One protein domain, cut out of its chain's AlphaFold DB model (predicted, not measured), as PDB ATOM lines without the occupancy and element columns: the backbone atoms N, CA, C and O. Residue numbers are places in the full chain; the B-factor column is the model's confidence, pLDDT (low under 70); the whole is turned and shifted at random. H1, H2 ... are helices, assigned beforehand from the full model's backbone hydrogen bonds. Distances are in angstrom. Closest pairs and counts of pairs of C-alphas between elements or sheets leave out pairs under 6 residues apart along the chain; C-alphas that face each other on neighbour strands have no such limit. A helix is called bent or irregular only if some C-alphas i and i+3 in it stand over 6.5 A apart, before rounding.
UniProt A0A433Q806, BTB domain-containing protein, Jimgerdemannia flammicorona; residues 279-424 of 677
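What this domain is: This is residues 279 to 424 of the 677 residues of the protein "BTB domain-containing protein" of Jimgerdemannia flammicorona (UniProt A0A433Q806). Two long helices, H1 and H5, cross as an X near their middles; bent H2 folds back beside the end of H1 with its first arm, and its second arm turns away to cross H6. H7 folds back from H6 and makes one end of the longest axis, while short H3 packs on H1 and short H4 on H2's second arm. The printed part has 146 residues with seven named helices, H1 to H7 in chain order, no named strand: all helix, packing part aligned, part crossed. It is compact, radius of gyration of the C-alphas 15.6 A, spanning 53 by 36 by 23 A.

How they stand to each other: Begin with H1, residues 279 to 299, a hub. H2, residues 305 to 327, was assigned as one helix by its hydrogen bonds but is bent, C-alphas 313 and 316 being 7.4 A apart; its arms are H2a, 305 to 313, and H2b, 316 to 327. H1, with residues 291 to 298 alone, forms a helical hairpin with H2a, a shallow tilt of 7 degrees, closest C-alphas Ala 298 and Val 308 at 6.3 A. With residues 279 to 283 alone, H1 touches H3, residues 338 to 341, closest C-alphas Leu 280 and Ile 338 at 6.2 A. H2b, with residues 317 to 321 alone, touches H4, residues 344 to 348, closest C-alphas Glu 321 and Ala 346 at 6.0 A. H5, residues 365 to 385, touches H1 with residues 370 to 379 alone, closest C-alphas Ala 289 and Ala 375 at 4.7 A, a steep tilt of 51 degrees, opposite ways; it is irregular, C-alphas 381 and 384 being 7.4 A apart. H6, residues 393 to 402, touches H2b at a steep tilt of 66 degrees, closest C-alphas Gly 323 and Thr 402 at 4.6 A. H7, residues 407 to 424, forms a hairpin with H6 through residues 407 to 414 alone, closest C-alphas Lys 400 and Ala 407 at 6.5 A. Each O i to N i+4 pair is within hydrogen-bond range in H2a, H2b, H4 and H6, against 15 of 17 in H1, 13 of 17 in H5 and 13 of 14 in H7; H3 is too short for one.

Where its parts are: Find C-alpha 279 at (88.031, 146.665, 80.249); from there H1 runs 30.4 A. H5 begins at C-alpha 365, (90.252, 135.451, 106.435), and runs 31.0 A; H7 runs 25.6 A to C-alpha 424, (72.082, 159.395, 73.113).

The domain as a whole: The C-alphas of Gln 306 and Glu 423, the two farthest apart, are 53.5 A apart. The printed part has no cut; its one long link is H4 to H5, residues 349 to 364. The printed part's mean pLDDT is 77.3, with 40 residues under 70, among them 348 to 362 and 412 to 424.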
ATOM      1  N   ASN A 279      88.189 147.980  79.617       75.50
ATOM      2  CA  ASN A 279      88.031 146.665  80.249       75.50
ATOM      3  C   ASN A 279      89.374 145.979  80.499       75.50
ATOM      4  O   ASN A 279      89.627 145.504  81.604       75.50
ATOM      5  N   LEU A 280      90.239 145.905  79.481       77.31
ATOM      6  CA  LEU A 280      91.559 145.293  79.619       77.31
ATOM      7  C   LEU A 280      92.403 146.066  80.634       77.31
ATOM      8  O   LEU A 280      93.086 145.434  81.433       77.31
ATOM      9  N   LEU A 281      92.314 147.400  80.669       81.50
ATOM     10  CA  LEU A 281      92.965 148.200  81.711       81.50
ATOM     11  C   LEU A 281      92.431 147.855  83.098       81.50
ATOM     12  O   LEU A 281      93.215 147.467  83.955       81.50
ATOM     13  N   ALA A 282      91.115 147.896  83.296       84.62
ATOM     14  CA  ALA A 282      90.474 147.512  84.547       84.62
ATOM     15  C   ALA A 282      90.898 146.108  85.020       84.62
ATOM     16  O   ALA A 282      91.213 145.898  86.192       84.62
ATOM     17  N   GLY A 283      90.964 145.153  84.091       85.56
ATOM     18  CA  GLY A 283      91.411 143.791  84.341       85.56
ATOM     19  C   GLY A 283      92.900 143.677  84.680       85.56
ATOM     20  O   GLY A 283      93.257 142.979  85.625       85.56
ATOM     21  N   HIS A 284      93.784 144.376  83.964       85.94
ATOM     22  CA  HIS A 284      95.217 144.384  84.272       85.94
ATOM     23  C   HIS A 284      95.546 145.140  85.562       85.94
ATOM     24  O   HIS A 284      96.463 144.724  86.264       85.94
ATOM     25  N   LEU A 285      94.789 146.187  85.904       89.88
ATOM     26  CA  LEU A 285      94.880 146.877  87.192       89.88
ATOM     27  C   LEU A 285      94.434 145.965  88.338       89.88
ATOM     28  O   LEU A 285      95.144 145.872  89.334       89.88
ATOM     29  N   LEU A 286      93.326 145.227  88.178       90.56
ATOM     30  CA  LEU A 286      92.901 144.213  89.152       90.56
ATOM     31  C   LEU A 286      93.999 143.164  89.381       90.56
ATOM     32  O   LEU A 286      94.333 142.870  90.525       90.56
ATOM     33  N   LEU A 287      94.572 142.610  88.306       90.12
ATOM     34  CA  LEU A 287      95.648 141.618  88.405       90.12
ATOM     35  C   LEU A 287      96.893 142.197  89.095       90.12
ATOM     36  O   LEU A 287      97.401 141.583  90.029       90.12
ATOM     37  N   TRP A 288      97.335 143.392  88.693       92.69
ATOM     38  CA  TRP A 288      98.468 144.085  89.313       92.69
ATOM     39  C   TRP A 288      98.251 144.327  90.807       92.69
ATOM     40  O   TRP A 288      99.119 143.983  91.602       92.69
ATOM     41  N   ALA A 289      97.091 144.847  91.205       94.44
ATOM     42  CA  ALA A 289      96.805 145.160  92.600       94.44
ATOM     43  C   ALA A 289      96.788 143.909  93.490       94.44
ATOM     44  O   ALA A 289      97.261 143.945  94.625       94.44
ATOM     45  N   LEU A 290      96.284 142.781  92.975       92.81
ATOM     46  CA  LEU A 290      96.326 141.494  93.674       92.81
ATOM     47  C   LEU A 290      97.754 140.932  93.774       92.81
ATOM     48  O   LEU A 290      98.110 140.387  94.811       92.81
ATOM     49  N   GLU A 291      98.578 141.065  92.731       90.94
ATOM     50  CA  GLU A 291      99.982 140.623  92.755       90.94
ATOM     51  C   GLU A 291     100.844 141.482  93.698       90.94
ATOM     52  O   GLU A 291     101.594 140.943  94.513       90.94
ATOM     53  N   HIS A 292     100.704 142.807  93.618       92.19
ATOM     54  CA  HIS A 292     101.425 143.788  94.430       92.19
ATOM     55  C   HIS A 292     101.057 143.674  95.915       92.19
ATOM     56  O   HIS A 292     101.944 143.530  96.751       92.19
ATOM     57  N   SER A 293      99.763 143.595  96.250       93.62
ATOM     58  CA  SER A 293      99.312 143.444  97.645       93.62
ATOM     59  C   SER A 293      99.782 142.160  98.338       93.62
ATOM     60  O   SER A 293      99.817 142.117  99.565       93.62
ATOM     61  N   VAL A 294     100.164 141.110  97.600       92.38
ATOM     62  CA  VAL A 294     100.803 139.927  98.200       92.38
ATOM     63  C   VAL A 294     102.264 140.196  98.579       92.38
ATOM     64  O   VAL A 294     102.729 139.608  99.553       92.38
ATOM     65  N   GLN A 295     102.972 141.079  97.861       90.25
ATOM     66  CA  GLN A 295     104.331 141.501  98.228       90.25
ATOM     67  C   GLN A 295     104.306 142.453  99.430       90.25
ATOM     68  O   GLN A 295     104.973 142.166 100.416       90.25
ATOM     69  N   GLU A 296     103.447 143.477  99.429       90.56
ATOM     70  CA  GLU A 296     103.288 144.407 100.567       90.56
ATOM     71  C   GLU A 296     103.038 143.661 101.893       90.56
ATOM     72  O   GLU A 296     103.737 143.839 102.886       90.56
ATOM     73  N   VAL A 297     102.091 142.714 101.891       91.50
ATOM     74  CA  VAL A 297     101.753 141.898 103.073       91.50
ATOM     75  C   VAL A 297     102.889 140.923 103.456       91.50
ATOM     76  O   VAL A 297     102.964 140.468 104.603       91.50
ATOM     77  N   ALA A 298     103.783 140.581 102.523       90.25
ATOM     78  CA  ALA A 298     104.996 139.817 102.815       90.25
ATOM     79  C   ALA A 298     106.069 140.688 103.489       90.25
ATOM     80  O   ALA A 298     106.698 140.238 104.446       90.25
ATOM     81  N   GLU A 299     106.246 141.925 103.023       87.81
ATOM     82  CA  GLU A 299     107.210 142.897 103.554       87.81
ATOM     83  C   GLU A 299     106.806 143.406 104.947       87.81
ATOM     84  O   GLU A 299     107.653 143.500 105.835       87.81
ATOM     85  N   GLU A 300     105.503 143.567 105.210       89.06
ATOM     86  CA  GLU A 300     104.946 143.775 106.561       89.06
ATOM     87  C   GLU A 300     105.167 142.575 107.516       89.06
ATOM     88  O   GLU A 300     104.833 142.647 108.702       89.06
ATOM     89  N   GLY A 301     105.683 141.439 107.030       86.62
ATOM     90  CA  GLY A 301     105.922 140.228 107.824       86.62
ATOM     91  C   GLY A 301     104.652 139.466 108.228       86.62
ATOM     92  O   GLY A 301     104.712 138.561 109.065       86.62
ATOM     93  N   VAL A 302     103.497 139.805 107.645       85.62
ATOM     94  CA  VAL A 302     102.190 139.197 107.959       85.62
ATOM     95  C   VAL A 302     102.051 137.799 107.338       85.62
ATOM     96  O   VAL A 302     101.374 136.938 107.906       85.62
ATOM     97  N   LEU A 303     102.701 137.553 106.196       87.19
ATOM     98  CA  LEU A 303     102.777 136.243 105.536       87.19
ATOM     99  C   LEU A 303     104.182 135.642 105.658       87.19
ATOM    100  O   LEU A 303     105.182 136.282 105.343       87.19
ATOM    101  N   ARG A 304     104.274 134.362 106.030       86.00
ATOM    102  CA  ARG A 304     105.538 133.608 105.988       86.00
ATOM    103  C   ARG A 304     105.891 133.243 104.546       86.00
ATOM    104  O   ARG A 304     105.001 133.034 103.731       86.00
ATOM    105  N   LEU A 305     107.173 133.028 104.241       82.81
ATOM    106  CA  LEU A 305     107.675 132.726 102.883       82.81
ATOM    107  C   LEU A 305     106.871 131.647 102.113       82.81
ATOM    108  O   LEU A 305     106.619 131.780 100.916       82.81
ATOM    109  N   GLN A 306     106.438 130.581 102.797       82.19
ATOM    110  CA  GLN A 306     105.606 129.519 102.208       82.19
ATOM    111  C   GLN A 306     104.174 129.987 101.893       82.19
ATOM    112  O   GLN A 306     103.588 129.569 100.896       82.19
ATOM    113  N   GLU A 307     103.622 130.865 102.730       87.75
ATOM    114  CA  GLU A 307     102.295 131.459 102.574       87.75
ATOM    115  C   GLU A 307     102.297 132.515 101.465       87.75
ATOM    116  O   GLU A 307     101.349 132.551 100.695       87.75
ATOM    117  N   VAL A 308     103.378 133.293 101.307       87.81
ATOM    118  CA  VAL A 308     103.560 134.237 100.185       87.81
ATOM    119  C   VAL A 308     103.465 133.507  98.846       87.81
ATOM    120  O   VAL A 308     102.653 133.878  98.002       87.81
ATOM    121  N   LYS A 309     104.227 132.417  98.667       87.81
ATOM    122  CA  LYS A 309     104.179 131.621  97.430       87.81
ATOM    123  C   LYS A 309     102.768 131.086  97.152       87.81
ATOM    124  O   LYS A 309     102.270 131.213  96.037       87.81
ATOM    125  N   PHE A 310     102.116 130.527  98.171       88.69
ATOM    126  CA  PHE A 310     100.748 130.023  98.062       88.69
ATOM    127  C   PHE A 310      99.731 131.136  97.742       88.69
ATOM    128  O   PHE A 310      98.845 130.934  96.913       88.69
ATOM    129  N   CYS A 311      99.872 132.318  98.350       88.38
ATOM    130  CA  CYS A 311      99.063 133.497  98.051       88.38
ATOM    131  C   CYS A 311      99.225 133.921  96.591       88.38
ATOM    132  O   CYS A 311      98.219 134.003  95.892       88.38
ATOM    133  N   SER A 312     100.451 134.106  96.096       87.25
ATOM    134  CA  SER A 312     100.701 134.498  94.699       87.25
ATOM    135  C   SER A 312     100.085 133.519  93.690       87.25
ATOM    136  O   SER A 312      99.553 133.940  92.667       87.25
ATOM    137  N   GLU A 313     100.086 132.216  93.990       85.62
ATOM    138  CA  GLU A 313      99.479 131.181  93.140       85.62
ATOM    139  C   GLU A 313      97.936 131.125  93.213       85.62
ATOM    140  O   GLU A 313      97.313 130.525  92.333       85.62
ATOM    141  N   LYS A 314      97.300 131.693  94.252       87.19
ATOM    142  CA  LYS A 314      95.854 131.517  94.527       87.19
ATOM    143  C   LYS A 314      95.037 132.798  94.671       87.19
ATOM    144  O   LYS A 314      93.809 132.726  94.625       87.19
ATOM    145  N   VAL A 315      95.671 133.960  94.812       89.75
ATOM    146  CA  VAL A 315      94.997 135.250  95.033       89.75
ATOM    147  C   VAL A 315      94.104 135.643  93.853       89.75
ATOM    148  O   VAL A 315      92.965 136.066  94.058       89.75
ATOM    149  N   ILE A 316      94.573 135.409  92.622       88.44
ATOM    150  CA  ILE A 316      93.825 135.685  91.389       88.44
ATOM    151  C   ILE A 316      92.640 134.717  91.260       88.44
ATOM    152  O   ILE A 316      91.504 135.178  91.164       88.44
ATOM    153  N   ASP A 317      92.879 133.398  91.331       84.88
ATOM    154  CA  ASP A 317      91.824 132.364  91.314       84.88
ATOM    155  C   ASP A 317      90.691 132.720  92.295       84.88
ATOM    156  O   ASP A 317      89.528 132.841  91.910       84.88
ATOM    157  N   TYR A 318      91.052 132.976  93.556       86.00
ATOM    158  CA  TYR A 318      90.106 133.278  94.624       86.00
ATOM    159  C   TYR A 318      89.350 134.596  94.407       86.00
ATOM    160  O   TYR A 318      88.135 134.657  94.614       86.00
ATOM    161  N   CYS A 319      90.026 135.662  93.969       88.00
ATOM    162  CA  CYS A 319      89.365 136.937  93.698       88.00
ATOM    163  C   CYS A 319      88.310 136.798  92.588       88.00
ATOM    164  O   CYS A 319      87.172 137.240  92.763       88.00
ATOM    165  N   PHE A 320      88.644 136.116  91.487       85.62
ATOM    166  CA  PHE A 320      87.708 135.906  90.384       85.62
ATOM    167  C   PHE A 320      86.555 134.970  90.770       85.62
ATOM    168  O   PHE A 320      85.396 135.327  90.553       85.62
ATOM    169  N   GLU A 321      86.827 133.821  91.398       80.25
ATOM    170  CA  GLU A 321      85.783 132.892  91.859       80.25
ATOM    171  C   GLU A 321      84.810 133.561  92.841       80.25
ATOM    172  O   GLU A 321      83.591 133.457  92.679       80.25
ATOM    173  N   THR A 322      85.322 134.303  93.831       79.50
ATOM    174  CA  THR A 322      84.460 135.011  94.788       79.50
ATOM    175  C   THR A 322      83.717 136.189  94.161       79.50
ATOM    176  O   THR A 322      82.568 136.431  94.536       79.50
ATOM    177  N   GLY A 323      84.313 136.883  93.185       80.88
ATOM    178  CA  GLY A 323      83.660 137.933  92.401       80.88
ATOM    179  C   GLY A 323      82.473 137.402  91.594       80.88
ATOM    180  O   GLY A 323      81.364 137.928  91.714       80.88
ATOM    181  N   PHE A 324      82.655 136.312  90.838       79.69
ATOM    182  CA  PHE A 324      81.570 135.665  90.086       79.69
ATOM    183  C   PHE A 324      80.484 135.093  91.004       79.69
ATOM    184  O   PHE A 324      79.299 135.285  90.743       79.69
ATOM    185  N   TYR A 325      80.866 134.457  92.118       77.56
ATOM    186  CA  TYR A 325      79.910 133.913  93.085       77.56
ATOM    187  C   TYR A 325      79.031 135.000  93.722       77.56
ATOM    188  O   TYR A 325      77.807 134.895  93.705       77.56
ATOM    189  N   LYS A 326      79.636 136.077  94.244       76.50
ATOM    190  CA  LYS A 326      78.909 137.180  94.902       76.50
ATOM    191  C   LYS A 326      78.030 137.978  93.943       76.50
ATOM    192  O   LYS A 326      76.968 138.440  94.346       76.50
ATOM    193  N   SER A 327      78.492 138.170  92.710       72.38
ATOM    194  CA  SER A 327      77.760 138.920  91.686       72.38
ATOM    195  C   SER A 327      76.670 138.087  90.999       72.38
ATOM    196  O   SER A 327      75.792 138.649  90.354       72.38
ATOM    197  N   GLN A 328      76.718 136.754  91.130       71.81
ATOM    198  CA  GLN A 328      75.897 135.786  90.387       71.81
ATOM    199  C   GLN A 328      76.086 135.851  88.852       71.81
ATOM    200  O   GLN A 328      75.293 135.281  88.098       71.81
ATOM    201  N   PHE A 329      77.155 136.500  88.370       66.19
ATOM    202  CA  PHE A 329      77.457 136.609  86.941       66.19
ATOM    203  C   PHE A 329      78.093 135.344  86.378       66.19
ATOM    204  O   PHE A 329      78.967 134.730  86.984       66.19
ATOM    205  N   LYS A 330      77.713 134.998  85.146       69.94
ATOM    206  CA  LYS A 330      78.376 133.946  84.369       69.94
ATOM    207  C   LYS A 330      79.636 134.536  83.715       69.94
ATOM    208  O   LYS A 330      79.547 135.650  83.199       69.94
ATOM    209  N   PRO A 331      80.770 133.812  83.636       68.25
ATOM    210  CA  PRO A 331      81.981 134.316  82.978       68.25
ATOM    211  C   PRO A 331      81.733 134.808  81.548       68.25
ATOM    212  O   PRO A 331      82.130 135.914  81.203       68.25
ATOM    213  N   GLY A 332      80.963 134.055  80.753       65.94
ATOM    214  CA  GLY A 332      80.582 134.430  79.383       65.94
ATOM    215  C   GLY A 332      79.647 135.644  79.250       65.94
ATOM    216  O   GLY A 332      79.223 135.949  78.143       65.94
ATOM    217  N   SER A 333      79.292 136.316  80.351       70.06
ATOM    218  CA  SER A 333      78.619 137.623  80.342       70.06
ATOM    219  C   SER A 333      79.603 138.803  80.418       70.06
ATOM    220  O   SER A 333      79.169 139.954  80.338       70.06
ATOM    221  N   LEU A 334      80.904 138.548  80.594       73.12
ATOM    222  CA  LEU A 334      81.956 139.559  80.471       73.12
ATOM    223  C   LEU A 334      82.368 139.765  78.999       73.12
ATOM    224  O   LEU A 334      82.161 138.870  78.177       73.12
ATOM    225  N   PRO A 335      82.977 140.917  78.657       66.50
ATOM    226  CA  PRO A 335      83.542 141.149  77.330       66.50
ATOM    227  C   PRO A 335      84.536 140.053  76.911       66.50
ATOM    228  O   PRO A 335      85.325 139.566  77.723       66.50
ATOM    229  N   MET A 336      84.521 139.666  75.632       64.62
ATOM    230  CA  MET A 336      85.355 138.573  75.095       64.62
ATOM    231  C   MET A 336      86.864 138.827  75.214       64.62
ATOM    232  O   MET A 336      87.654 137.891  75.269       64.62
ATOM    233  N   ASP A 337      87.256 140.090  75.263       65.69
ATOM    234  CA  ASP A 337      88.589 140.586  75.589       65.69
ATOM    235  C   ASP A 337      88.999 140.272  77.041       65.69
ATOM    236  O   ASP A 337      90.118 139.818  77.273       65.69
ATOM    237  N   ILE A 338      88.086 140.378  78.013       72.69
ATOM    238  CA  ILE A 338      88.351 139.971  79.404       72.69
ATOM    239  C   ILE A 338      88.508 138.452  79.533       72.69
ATOM    240  O   ILE A 338      89.320 137.979  80.330       72.69
ATOM    241  N   MET A 339      87.790 137.672  78.719       68.50
ATOM    242  CA  MET A 339      87.899 136.207  78.721       68.50
ATOM    243  C   MET A 339      89.328 135.704  78.436       68.50
ATOM    244  O   MET A 339      89.671 134.594  78.846       68.50
ATOM    245  N   GLU A 340      90.174 136.507  77.778       66.88
ATOM    246  CA  GLU A 340      91.578 136.164  77.507       66.88
ATOM    247  C   GLU A 340      92.471 136.287  78.754       66.88
ATOM    248  O   GLU A 340      93.397 135.485  78.911       66.88
ATOM    249  N   ILE A 341      92.160 137.217  79.668       71.81
ATOM    250  CA  ILE A 341      92.916 137.448  80.913       71.81
ATOM    251  C   ILE A 341      92.371 136.681  82.129       71.81
ATOM    252  O   ILE A 341      93.072 136.577  83.133       71.81
ATOM    253  N   LEU A 342      91.153 136.122  82.060       73.88
ATOM    254  CA  LEU A 342      90.591 135.304  83.146       73.88
ATOM    255  C   LEU A 342      91.511 134.116  83.488       73.88
ATOM    256  O   LEU A 342      92.002 133.460  82.561       73.88
ATOM    257  N   PRO A 343      91.684 133.744  84.770       74.44
ATOM    258  CA  PRO A 343      92.373 132.508  85.124       74.44
ATOM    259  C   PRO A 343      91.586 131.278  84.637       74.44
ATOM    260  O   PRO A 343      90.366 131.321  84.450       74.44
ATOM    261  N   ASN A 344      92.280 130.157  84.412       71.88
ATOM    262  CA  ASN A 344      91.668 128.940  83.854       71.88
ATOM    263  C   ASN A 344      90.544 128.374  84.742       71.88
ATOM    264  O   ASN A 344      89.551 127.880  84.213       71.88
ATOM    265  N   SER A 345      90.686 128.502  86.062       69.38
ATOM    266  CA  SER A 345      89.661 128.247  87.087       69.38
ATOM    267  C   SER A 345      88.343 128.962  86.761       69.38
ATOM    268  O   SER A 345      87.312 128.327  86.534       69.38
ATOM    269  N   ALA A 346      88.399 130.287  86.618       70.38
ATOM    270  CA  ALA A 346      87.253 131.133  86.322       70.38
ATOM    271  C   ALA A 346      86.614 130.835  84.956       70.38
ATOM    272  O   ALA A 346      85.391 130.865  84.837       70.38
ATOM    273  N   ARG A 347      87.408 130.493  83.930       70.81
ATOM    274  CA  ARG A 347      86.878 130.085  82.610       70.81
ATOM    275  C   ARG A 347      86.088 128.771  82.663       70.81
ATOM    276  O   ARG A 347      85.228 128.554  81.816       70.81
ATOM    277  N   GLN A 348      86.391 127.896  83.624       67.94
ATOM    278  CA  GLN A 348      85.739 126.594  83.801       67.94
ATOM    279  C   GLN A 348      84.487 126.650  84.693       67.94
ATOM    280  O   GLN A 348      83.759 125.655  84.776       67.94
ATOM    281  N   LEU A 349      84.192 127.793  85.329       64.19
ATOM    282  CA  LEU A 349      82.949 127.990  86.076       64.19
ATOM    283  C   LEU A 349      81.744 127.809  85.138       64.19
ATOM    284  O   LEU A 349      81.511 128.596  84.218       64.19
ATOM    285  N   LYS A 350      80.972 126.742  85.376       54.91
ATOM    286  CA  LYS A 350      79.785 126.398  84.584       54.91
ATOM    287  C   LYS A 350      78.750 127.527  84.614       54.91
ATOM    288  O   LYS A 350      78.671 128.307  85.559       54.91
ATOM    289  N   SER A 351      77.871 127.537  83.615       51.94
ATOM    290  CA  SER A 351      76.797 128.520  83.397       51.94
ATOM    291  C   SER A 351      75.716 128.611  84.496       51.94
ATOM    292  O   SER A 351      74.709 129.294  84.289       51.94
ATOM    293  N   THR A 352      75.905 127.962  85.645       48.59
ATOM    294  CA  THR A 352      74.924 127.817  86.729       48.59
ATOM    295  C   THR A 352      75.619 127.952  88.088       48.59
ATOM    296  O   THR A 352      75.707 127.006  88.866       48.59
ATOM    297  N   ILE A 353      76.150 129.145  88.372       55.38
ATOM    298  CA  ILE A 353      76.766 129.483  89.672       55.38
ATOM    299  C   ILE A 353      75.717 129.517  90.804       55.38
ATOM    300  O   ILE A 353      76.044 129.331  91.970       55.38
ATOM    301  N   THR A 354      74.436 129.655  90.456       49.31
ATOM    302  CA  THR A 354      73.286 129.811  91.360       49.31
ATOM    303  C   THR A 354      72.939 128.602  92.241       49.31
ATOM    304  O   THR A 354      72.014 128.709  93.040       49.31
ATOM    305  N   SER A 355      73.625 127.459  92.121       51.66
ATOM    306  CA  SER A 355      73.307 126.246  92.901       51.66
ATOM    307  C   SER A 355      74.513 125.444  93.406       51.66
ATOM    308  O   SER A 355      74.331 124.340  93.919       51.66
ATOM    309  N   ALA A 356      75.742 125.942  93.242       53.91
ATOM    310  CA  ALA A 356      76.941 125.282  93.758       53.91
ATOM    311  C   ALA A 356      77.369 125.930  95.087       53.91
ATOM    312  O   ALA A 356      77.340 127.156  95.177       53.91
ATOM    313  N   PRO A 357      77.791 125.167  96.113       55.72
ATOM    314  CA  PRO A 357      78.404 125.766  97.293       55.72
ATOM    315  C   PRO A 357      79.691 126.498  96.894       55.72
ATOM    316  O   PRO A 357      80.432 126.029  96.028       55.72
ATOM    317  N   MET A 358      79.958 127.634  97.546       58.50
ATOM    318  CA  MET A 358      81.184 128.417  97.353       58.50
ATOM    319  C   MET A 358      82.425 127.499  97.395       58.50
ATOM    320  O   MET A 358      82.517 126.665  98.306       58.50
ATOM    321  N   PRO A 359      83.375 127.620  96.443       56.84
ATOM    322  CA  PRO A 359      84.575 126.789  96.430       56.84
ATOM    323  C   PRO A 359      85.316 126.881  97.769       56.84
ATOM    324  O   PRO A 359      85.377 127.947  98.391       56.84
ATOM    325  N   ARG A 360      85.841 125.739  98.242       57.69
ATOM    326  CA  ARG A 360      86.505 125.633  99.553       57.69
ATOM    327  C   ARG A 360      87.608 126.681  99.650       57.69
ATOM    328  O   ARG A 360      88.586 126.594  98.917       57.69
ATOM    329  N   ILE A 361      87.430 127.625 100.573       57.53
ATOM    330  CA  ILE A 361      88.267 128.815 100.753       57.53
ATOM    331  C   ILE A 361      89.761 128.426 100.789       57.53
ATOM    332  O   ILE A 361      90.195 127.850 101.790       57.53
ATOM    333  N   PRO A 362      90.562 128.747  99.752       66.38
ATOM    334  CA  PRO A 362      92.001 128.500  99.773       66.38
ATOM    335  C   PRO A 362      92.725 129.507 100.680       66.38
ATOM    336  O   PRO A 362      93.694 129.150 101.339       66.38
ATOM    337  N   LEU A 363      92.241 130.753 100.755       77.88
ATOM    338  CA  LEU A 363      92.862 131.849 101.505       77.88
ATOM    339  C   LEU A 363      92.064 132.183 102.766       77.88
ATOM    340  O   LEU A 363      90.952 132.705 102.691       77.88
ATOM    341  N   THR A 364      92.634 131.912 103.942       81.94
ATOM    342  CA  THR A 364      91.956 132.200 105.217       81.94
ATOM    343  C   THR A 364      91.625 133.692 105.357       81.94
ATOM    344  O   THR A 364      92.319 134.550 104.809       81.94
ATOM    345  N   ARG A 365      90.611 134.040 106.166       83.12
ATOM    346  CA  ARG A 365      90.252 135.451 106.435       83.12
ATOM    347  C   ARG A 365      91.441 136.285 106.940       83.12
ATOM    348  O   ARG A 365      91.504 137.469 106.629       83.12
ATOM    349  N   LYS A 366      92.376 135.669 107.678       84.50
ATOM    350  CA  LYS A 366      93.607 136.316 108.165       84.50
ATOM    351  C   LYS A 366      94.578 136.687 107.037       84.50
ATOM    352  O   LYS A 366      95.265 137.684 107.166       84.50
ATOM    353  N   MET A 367      94.601 135.916 105.948       87.31
ATOM    354  CA  MET A 367      95.451 136.164 104.775       87.31
ATOM    355  C   MET A 367      94.763 137.114 103.787       87.31
ATOM    356  O   MET A 367      95.371 138.056 103.299       87.31
ATOM    357  N   TRP A 368      93.472 136.898 103.515       89.44
ATOM    358  CA  TRP A 368      92.736 137.674 102.513       89.44
ATOM    359  C   TRP A 368      92.426 139.116 102.941       89.44
ATOM    360  O   TRP A 368      92.399 139.999 102.091       89.44
ATOM    361  N   ALA A 369      92.175 139.386 104.228       90.56
ATOM    362  CA  ALA A 369      91.796 140.735 104.659       90.56
ATOM    363  C   ALA A 369      92.925 141.784 104.504       90.56
ATOM    364  O   ALA A 369      92.617 142.858 103.984       90.56
ATOM    365  N   PRO A 370      94.199 141.506 104.866       92.50
ATOM    366  CA  PRO A 370      95.324 142.397 104.563       92.50
ATOM    367  C   PRO A 370      95.533 142.597 103.057       92.50
ATOM    368  O   PRO A 370      95.582 143.736 102.603       92.50
ATOM    369  N   ILE A 371      95.545 141.508 102.276       93.56
ATOM    370  CA  ILE A 371      95.686 141.543 100.807       93.56
ATOM    371  C   ILE A 371      94.614 142.447 100.182       93.56
ATOM    372  O   ILE A 371      94.924 143.347  99.409       93.56
ATOM    373  N   LEU A 372      93.342 142.265 100.556       92.62
ATOM    374  CA  LEU A 372      92.236 143.063 100.020       92.62
ATOM    375  C   LEU A 372      92.314 144.546 100.418       92.62
ATOM    376  O   LEU A 372      91.839 145.394  99.664       92.62
ATOM    377  N   LYS A 373      92.879 144.860 101.591       93.88
ATOM    378  CA  LYS A 373      93.118 146.242 102.023       93.88
ATOM    379  C   LYS A 373      94.179 146.885 101.126       93.88
ATOM    380  O   LYS A 373      93.859 147.834 100.421       93.88
ATOM    381  N   HIS A 374      95.377 146.304 101.063       94.31
ATOM    382  CA  HIS A 374      96.481 146.814 100.239       94.31
ATOM    383  C   HIS A 374      96.124 146.902  98.753       94.31
ATOM    384  O   HIS A 374      96.415 147.905  98.113       94.31
ATOM    385  N   ALA A 375      95.398 145.920  98.206       94.62
ATOM    386  CA  ALA A 375      94.932 145.970  96.819       94.62
ATOM    387  C   ALA A 375      93.988 147.158  96.560       94.62
ATOM    388  O   ALA A 375      94.044 147.766  95.492       94.62
ATOM    389  N   ARG A 376      93.126 147.509  97.526       93.88
ATOM    390  CA  ARG A 376      92.244 148.680  97.429       93.88
ATOM    391  C   ARG A 376      93.018 149.982  97.568       93.88
ATOM    392  O   ARG A 376      92.757 150.907  96.804       93.88
ATOM    393  N   ASP A 377      93.940 150.055  98.519       92.50
ATOM    394  CA  ASP A 377      94.732 151.257  98.783       92.50
ATOM    395  C   ASP A 377      95.612 151.578  97.552       92.50
ATOM    396  O   ASP A 377      95.564 152.691  97.024       92.50
ATOM    397  N   ALA A 378      96.272 150.562  96.980       92.38
ATOM    398  CA  ALA A 378      97.040 150.660  95.738       92.38
ATOM    399  C   ALA A 378      96.188 151.072  94.521       92.38
ATOM    400  O   ALA A 378      96.589 151.947  93.752       92.38
ATOM    401  N   ILE A 379      94.990 150.493  94.349       92.38
ATOM    402  CA  ILE A 379      94.051 150.907  93.290       92.38
ATOM    403  C   ILE A 379      93.581 152.349  93.487       92.38
ATOM    404  O   ILE A 379      93.514 153.096  92.515       92.38
ATOM    405  N   SER A 380      93.305 152.764  94.723       90.00
ATOM    406  CA  SER A 380      92.847 154.123  95.033       90.00
ATOM    407  C   SER A 380      93.919 155.173  94.716       90.00
ATOM    408  O   SER A 380      93.583 156.261  94.254       90.00
ATOM    409  N   ALA A 381      95.203 154.837  94.880       87.94
ATOM    410  CA  ALA A 381      96.323 155.711  94.523       87.94
ATOM    411  C   ALA A 381      96.464 155.949  93.004       87.94
ATOM    412  O   ALA A 381      96.893 157.029  92.589       87.94
ATOM    413  N   VAL A 382      96.094 154.968  92.169       88.00
ATOM    414  CA  VAL A 382      96.183 155.062  90.696       88.00
ATOM    415  C   VAL A 382      94.858 155.401  90.002       88.00
ATOM    416  O   VAL A 382      94.860 155.834  88.849       88.00
ATOM    417  N   ALA A 383      93.728 155.260  90.697       82.69
ATOM    418  CA  ALA A 383      92.382 155.515  90.183       82.69
ATOM    419  C   ALA A 383      92.173 156.880  89.496       82.69
ATOM    420  O   ALA A 383      91.530 156.886  88.444       82.69
ATOM    421  N   PRO A 384      92.711 158.017  90.000       83.44
ATOM    422  CA  PRO A 384      92.488 159.334  89.389       83.44
ATOM    423  C   PRO A 384      93.107 159.503  87.993       83.44
ATOM    424  O   PRO A 384      92.828 160.488  87.317       83.44
ATOM    425  N   PHE A 385      93.956 158.564  87.564       77.62
ATOM    426  CA  PHE A 385      94.679 158.599  86.287       77.62
ATOM    427  C   PHE A 385      94.068 157.658  85.240       77.62
ATOM    428  O   PHE A 385      94.695 157.374  84.223       77.62
ATOM    429  N   VAL A 386      92.857 157.151  85.498       75.56
ATOM    430  CA  VAL A 386      92.163 156.175  84.653       75.56
ATOM    431  C   VAL A 386      90.743 156.655  84.362       75.56
ATOM    432  O   VAL A 386      89.979 156.939  85.283       75.56
ATOM    433  N   THR A 387      90.361 156.700  83.083       70.62
ATOM    434  CA  THR A 387      88.955 156.852  82.691       70.62
ATOM    435  C   THR A 387      88.230 155.513  82.778       70.62
ATOM    436  O   THR A 387      88.763 154.472  82.397       70.62
ATOM    437  N   TRP A 388      86.995 155.560  83.280       73.12
ATOM    438  CA  TRP A 388      86.108 154.396  83.426       73.12
ATOM    439  C   TRP A 388      84.825 154.530  82.580       73.12
ATOM    440  O   TRP A 388      83.880 153.752  82.718       73.12
ATOM    441  N   ASN A 389      84.776 155.556  81.722       66.62
ATOM    442  CA  ASN A 389      83.594 156.011  80.981       66.62
ATOM    443  C   ASN A 389      83.168 155.028  79.886       66.62
ATOM    444  O   ASN A 389      82.000 154.957  79.507       66.62
ATOM    445  N   ARG A 390      84.138 154.286  79.357       68.25
ATOM    446  CA  ARG A 390      83.997 153.253  78.344       68.25
ATOM    447  C   ARG A 390      84.390 151.901  78.959       68.25
ATOM    448  O   ARG A 390      85.083 151.146  78.285       68.25
ATOM    449  N   VAL A 391      83.915 151.542  80.164       75.12
ATOM    450  CA  VAL A 391      84.016 150.183  80.770       75.12
ATOM    451  C   VAL A 391      82.671 149.441  80.704       75.12
ATOM    452  O   VAL A 391      81.613 150.036  80.889       75.12
ATOM    453  N   HIS A 392      82.671 148.128  80.440       75.12
ATOM    454  CA  HIS A 392      81.433 147.366  80.254       75.12
ATOM    455  C   HIS A 392      80.598 147.295  81.546       75.12
ATOM    456  O   HIS A 392      81.151 146.939  82.591       75.12
ATOM    457  N   PRO A 393      79.262 147.479  81.505       75.12
ATOM    458  CA  PRO A 393      78.415 147.422  82.701       75.12
ATOM    459  C   PRO A 393      78.555 146.124  83.515       75.12
ATOM    460  O   PRO A 393      78.685 146.177  84.738       75.12
ATOM    461  N   ASN A 394      78.619 144.959  82.855       75.94
ATOM    462  CA  ASN A 394      78.813 143.680  83.561       75.94
ATOM    463  C   ASN A 394      80.212 143.567  84.186       75.94
ATOM    464  O   ASN A 394      80.371 142.875  85.189       75.94
ATOM    465  N   LEU A 395      81.222 144.237  83.613       81.69
ATOM    466  CA  LEU A 395      82.558 144.266  84.198       81.69
ATOM    467  C   LEU A 395      82.596 145.201  85.408       81.69
ATOM    468  O   LEU A 395      83.059 144.768  86.453       81.69
ATOM    469  N   LEU A 396      82.045 146.418  85.324       81.25
ATOM    470  CA  LEU A 396      81.925 147.320  86.479       81.25
ATOM    471  C   LEU A 396      81.220 146.633  87.660       81.25
ATOM    472  O   LEU A 396      81.691 146.699  88.796       81.25
ATOM    473  N   LEU A 397      80.129 145.910  87.388       77.75
ATOM    474  CA  LEU A 397      79.407 145.169  88.419       77.75
ATOM    475  C   LEU A 397      80.228 143.990  88.974       77.75
ATOM    476  O   LEU A 397      80.281 143.811  90.190       77.75
ATOM    477  N   PHE A 398      80.943 143.237  88.134       84.75
ATOM    478  CA  PHE A 398      81.898 142.225  88.601       84.75
ATOM    479  C   PHE A 398      82.992 142.836  89.503       84.75
ATOM    480  O   PHE A 398      83.216 142.344  90.611       84.75
ATOM    481  N   LEU A 399      83.622 143.939  89.078       87.88
ATOM    482  CA  LEU A 399      84.682 144.631  89.820       87.88
ATOM    483  C   LEU A 399      84.189 145.105  91.192       87.88
ATOM    484  O   LEU A 399      84.877 144.875  92.187       87.88
ATOM    485  N   LYS A 400      82.962 145.638  91.279       85.69
ATOM    486  CA  LYS A 400      82.304 145.996  92.550       85.69
ATOM    487  C   LYS A 400      82.253 144.823  93.534       85.69
ATOM    488  O   LYS A 400      82.468 145.001  94.731       85.69
ATOM    489  N   HIS A 401      82.008 143.608  93.042       86.25
ATOM    490  CA  HIS A 401      81.911 142.405  93.875       86.25
ATOM    491  C   HIS A 401      83.261 141.759  94.237       86.25
ATOM    492  O   HIS A 401      83.308 140.980  95.197       86.25
ATOM    493  N   THR A 402      84.364 142.117  93.563       88.50
ATOM    494  CA  THR A 402      85.727 141.757  94.016       88.50
ATOM    495  C   THR A 402      86.062 142.404  95.365       88.50
ATOM    496  O   THR A 402      86.731 141.797  96.200       88.50
ATOM    497  N   GLY A 403      85.555 143.622  95.601       86.56
ATOM    498  CA  GLY A 403      85.867 144.457  96.764       86.56
ATOM    499  C   GLY A 403      87.225 145.168  96.699       86.56
ATOM    500  O   GLY A 403      87.572 145.855  97.661       86.56
ATOM    501  N   VAL A 404      87.987 144.994  95.611       90.88
ATOM    502  CA  VAL A 404      89.262 145.689  95.365       90.88
ATOM    503  C   VAL A 404      88.995 147.140  94.955       90.88
ATOM    504  O   VAL A 404      89.578 148.059  95.512       90.88
ATOM    505  N   PHE A 405      88.047 147.349  94.044       89.19
ATOM    506  CA  PHE A 405      87.584 148.672  93.627       89.19
ATOM    507  C   PHE A 405      86.579 149.225  94.646       89.19
ATOM    508  O   PHE A 405      85.718 148.479  95.126       89.19
ATOM    509  N   SER A 406      86.682 150.512  94.994       81.62
ATOM    510  CA  SER A 406      85.711 151.153  95.889       81.62
ATOM    511  C   SER A 406      84.358 151.343  95.191       81.62
ATOM    512  O   SER A 406      84.257 151.312  93.962       81.62
ATOM    513  N   ALA A 407      83.293 151.516  95.979       75.19
ATOM    514  CA  ALA A 407      81.968 151.776  95.423       75.19
ATOM    515  C   ALA A 407      81.935 153.118  94.676       75.19
ATOM    516  O   ALA A 407      81.379 153.173  93.584       75.19
ATOM    517  N   ASP A 408      82.579 154.144  95.233       72.94
ATOM    518  CA  ASP A 408      82.570 155.516  94.717       72.94
ATOM    519  C   ASP A 408      83.271 155.604  93.353       72.94
ATOM    520  O   ASP A 408      82.685 156.090  92.389       72.94
ATOM    521  N   MET A 409      84.453 154.984  93.217       72.44
ATOM    522  CA  MET A 409      85.183 154.895  91.940       72.44
ATOM    523  C   MET A 409      84.352 154.284  90.802       72.44
ATOM    524  O   MET A 409      84.490 154.663  89.640       72.44
ATOM    525  N   LEU A 410      83.513 153.295  91.120       76.31
ATOM    526  CA  LEU A 410      82.659 152.624  90.138       76.31
ATOM    527  C   LEU A 410      81.313 153.338  89.954       76.31
ATOM    528  O   LEU A 410      80.631 153.101  88.955       76.31
ATOM    529  N   GLN A 411      80.920 154.198  90.897       70.25
ATOM    530  CA  GLN A 411      79.695 154.983  90.818       70.25
ATOM    531  C   GLN A 411      79.836 156.100  89.784       70.25
ATOM    532  O   GLN A 411      78.921 156.278  88.986       70.25
ATOM    533  N   ASP A 412      80.990 156.769  89.712       63.59
ATOM    534  CA  ASP A 412      81.271 157.768  88.672       63.59
ATOM    535  C   ASP A 412      81.250 157.145  87.270       63.59
ATOM    536  O   ASP A 412      80.587 157.654  86.365       63.59
ATOM    537  N   ALA A 413      81.867 155.969  87.110       64.88
ATOM    538  CA  ALA A 413      81.800 155.182  85.878       64.88
ATOM    539  C   ALA A 413      80.347 154.859  85.479       64.88
ATOM    540  O   ALA A 413      79.944 155.038  84.328       64.88
ATOM    541  N   HIS A 414      79.537 154.410  86.443       67.19
ATOM    542  CA  HIS A 414      78.129 154.096  86.223       67.19
ATOM    543  C   HIS A 414      77.313 155.338  85.840       67.19
ATOM    544  O   HIS A 414      76.537 155.288  84.886       67.19
ATOM    545  N   ASN A 415      77.516 156.454  86.543       67.56
ATOM    546  CA  ASN A 415      76.842 157.726  86.294       67.56
ATOM    547  C   ASN A 415      77.178 158.264  84.893       67.56
ATOM    548  O   ASN A 415      76.267 158.652  84.164       67.56
ATOM    549  N   ASN A 416      78.447 158.209  84.479       57.56
ATOM    550  CA  ASN A 416      78.889 158.667  83.159       57.56
ATOM    551  C   ASN A 416      78.307 157.806  82.024       57.56
ATOM    552  O   ASN A 416      77.878 158.341  81.003       57.56
ATOM    553  N   ILE A 417      78.209 156.486  82.219       60.41
ATOM    554  CA  ILE A 417      77.543 155.585  81.263       60.41
ATOM    555  C   ILE A 417      76.041 155.896  81.166       60.41
ATOM    556  O   ILE A 417      75.509 155.959  80.058       60.41
ATOM    557  N   GLN A 418      75.352 156.121  82.293       61.44
ATOM    558  CA  GLN A 418      73.931 156.499  82.287       61.44
ATOM    559  C   GLN A 418      73.708 157.860  81.617       61.44
ATOM    560  O   GLN A 418      72.842 157.967  80.750       61.44
ATOM    561  N   ALA A 419      74.518 158.871  81.942       55.72
ATOM    562  CA  ALA A 419      74.445 160.195  81.332       55.72
ATOM    563  C   ALA A 419      74.640 160.125  79.809       55.72
ATOM    564  O   ALA A 419      73.816 160.651  79.063       55.72
ATOM    565  N   HIS A 420      75.652 159.390  79.336       47.00
ATOM    566  CA  HIS A 420      75.891 159.220  77.903       47.00
ATOM    567  C   HIS A 420      74.744 158.469  77.204       47.00
ATOM    568  O   HIS A 420      74.311 158.868  76.125       47.00
ATOM    569  N   LEU A 421      74.181 157.422  77.822       50.38
ATOM    570  CA  LEU A 421      72.979 156.742  77.312       50.38
ATOM    571  C   LEU A 421      71.763 157.683  77.245       50.38
ATOM    572  O   LEU A 421      70.965 157.595  76.312       50.38
ATOM    573  N   GLN A 422      71.624 158.593  78.205       48.75
ATOM    574  CA  GLN A 422      70.521 159.550  78.283       48.75
ATOM    575  C   GLN A 422      70.657 160.667  77.232       48.75
ATOM    576  O   GLN A 422      69.672 161.035  76.592       48.75
ATOM    577  N   GLU A 423      71.879 161.130  76.971       45.88
ATOM    578  CA  GLU A 423      72.236 162.074  75.903       45.88
ATOM    579  C   GLU A 423      72.017 161.459  74.502       45.88
ATOM    580  O   GLU A 423      71.402 162.073  73.623       45.88
ATOM    581  N   GLN A 424      72.386 160.183  74.319       40.69
ATOM    582  CA  GLN A 424      72.082 159.395  73.113       40.69
ATOM    583  C   GLN A 424      70.567 159.280  72.860       40.69
ATOM    584  O   GLN A 424      70.125 159.355  71.712       40.69
TER     585      GLN A 424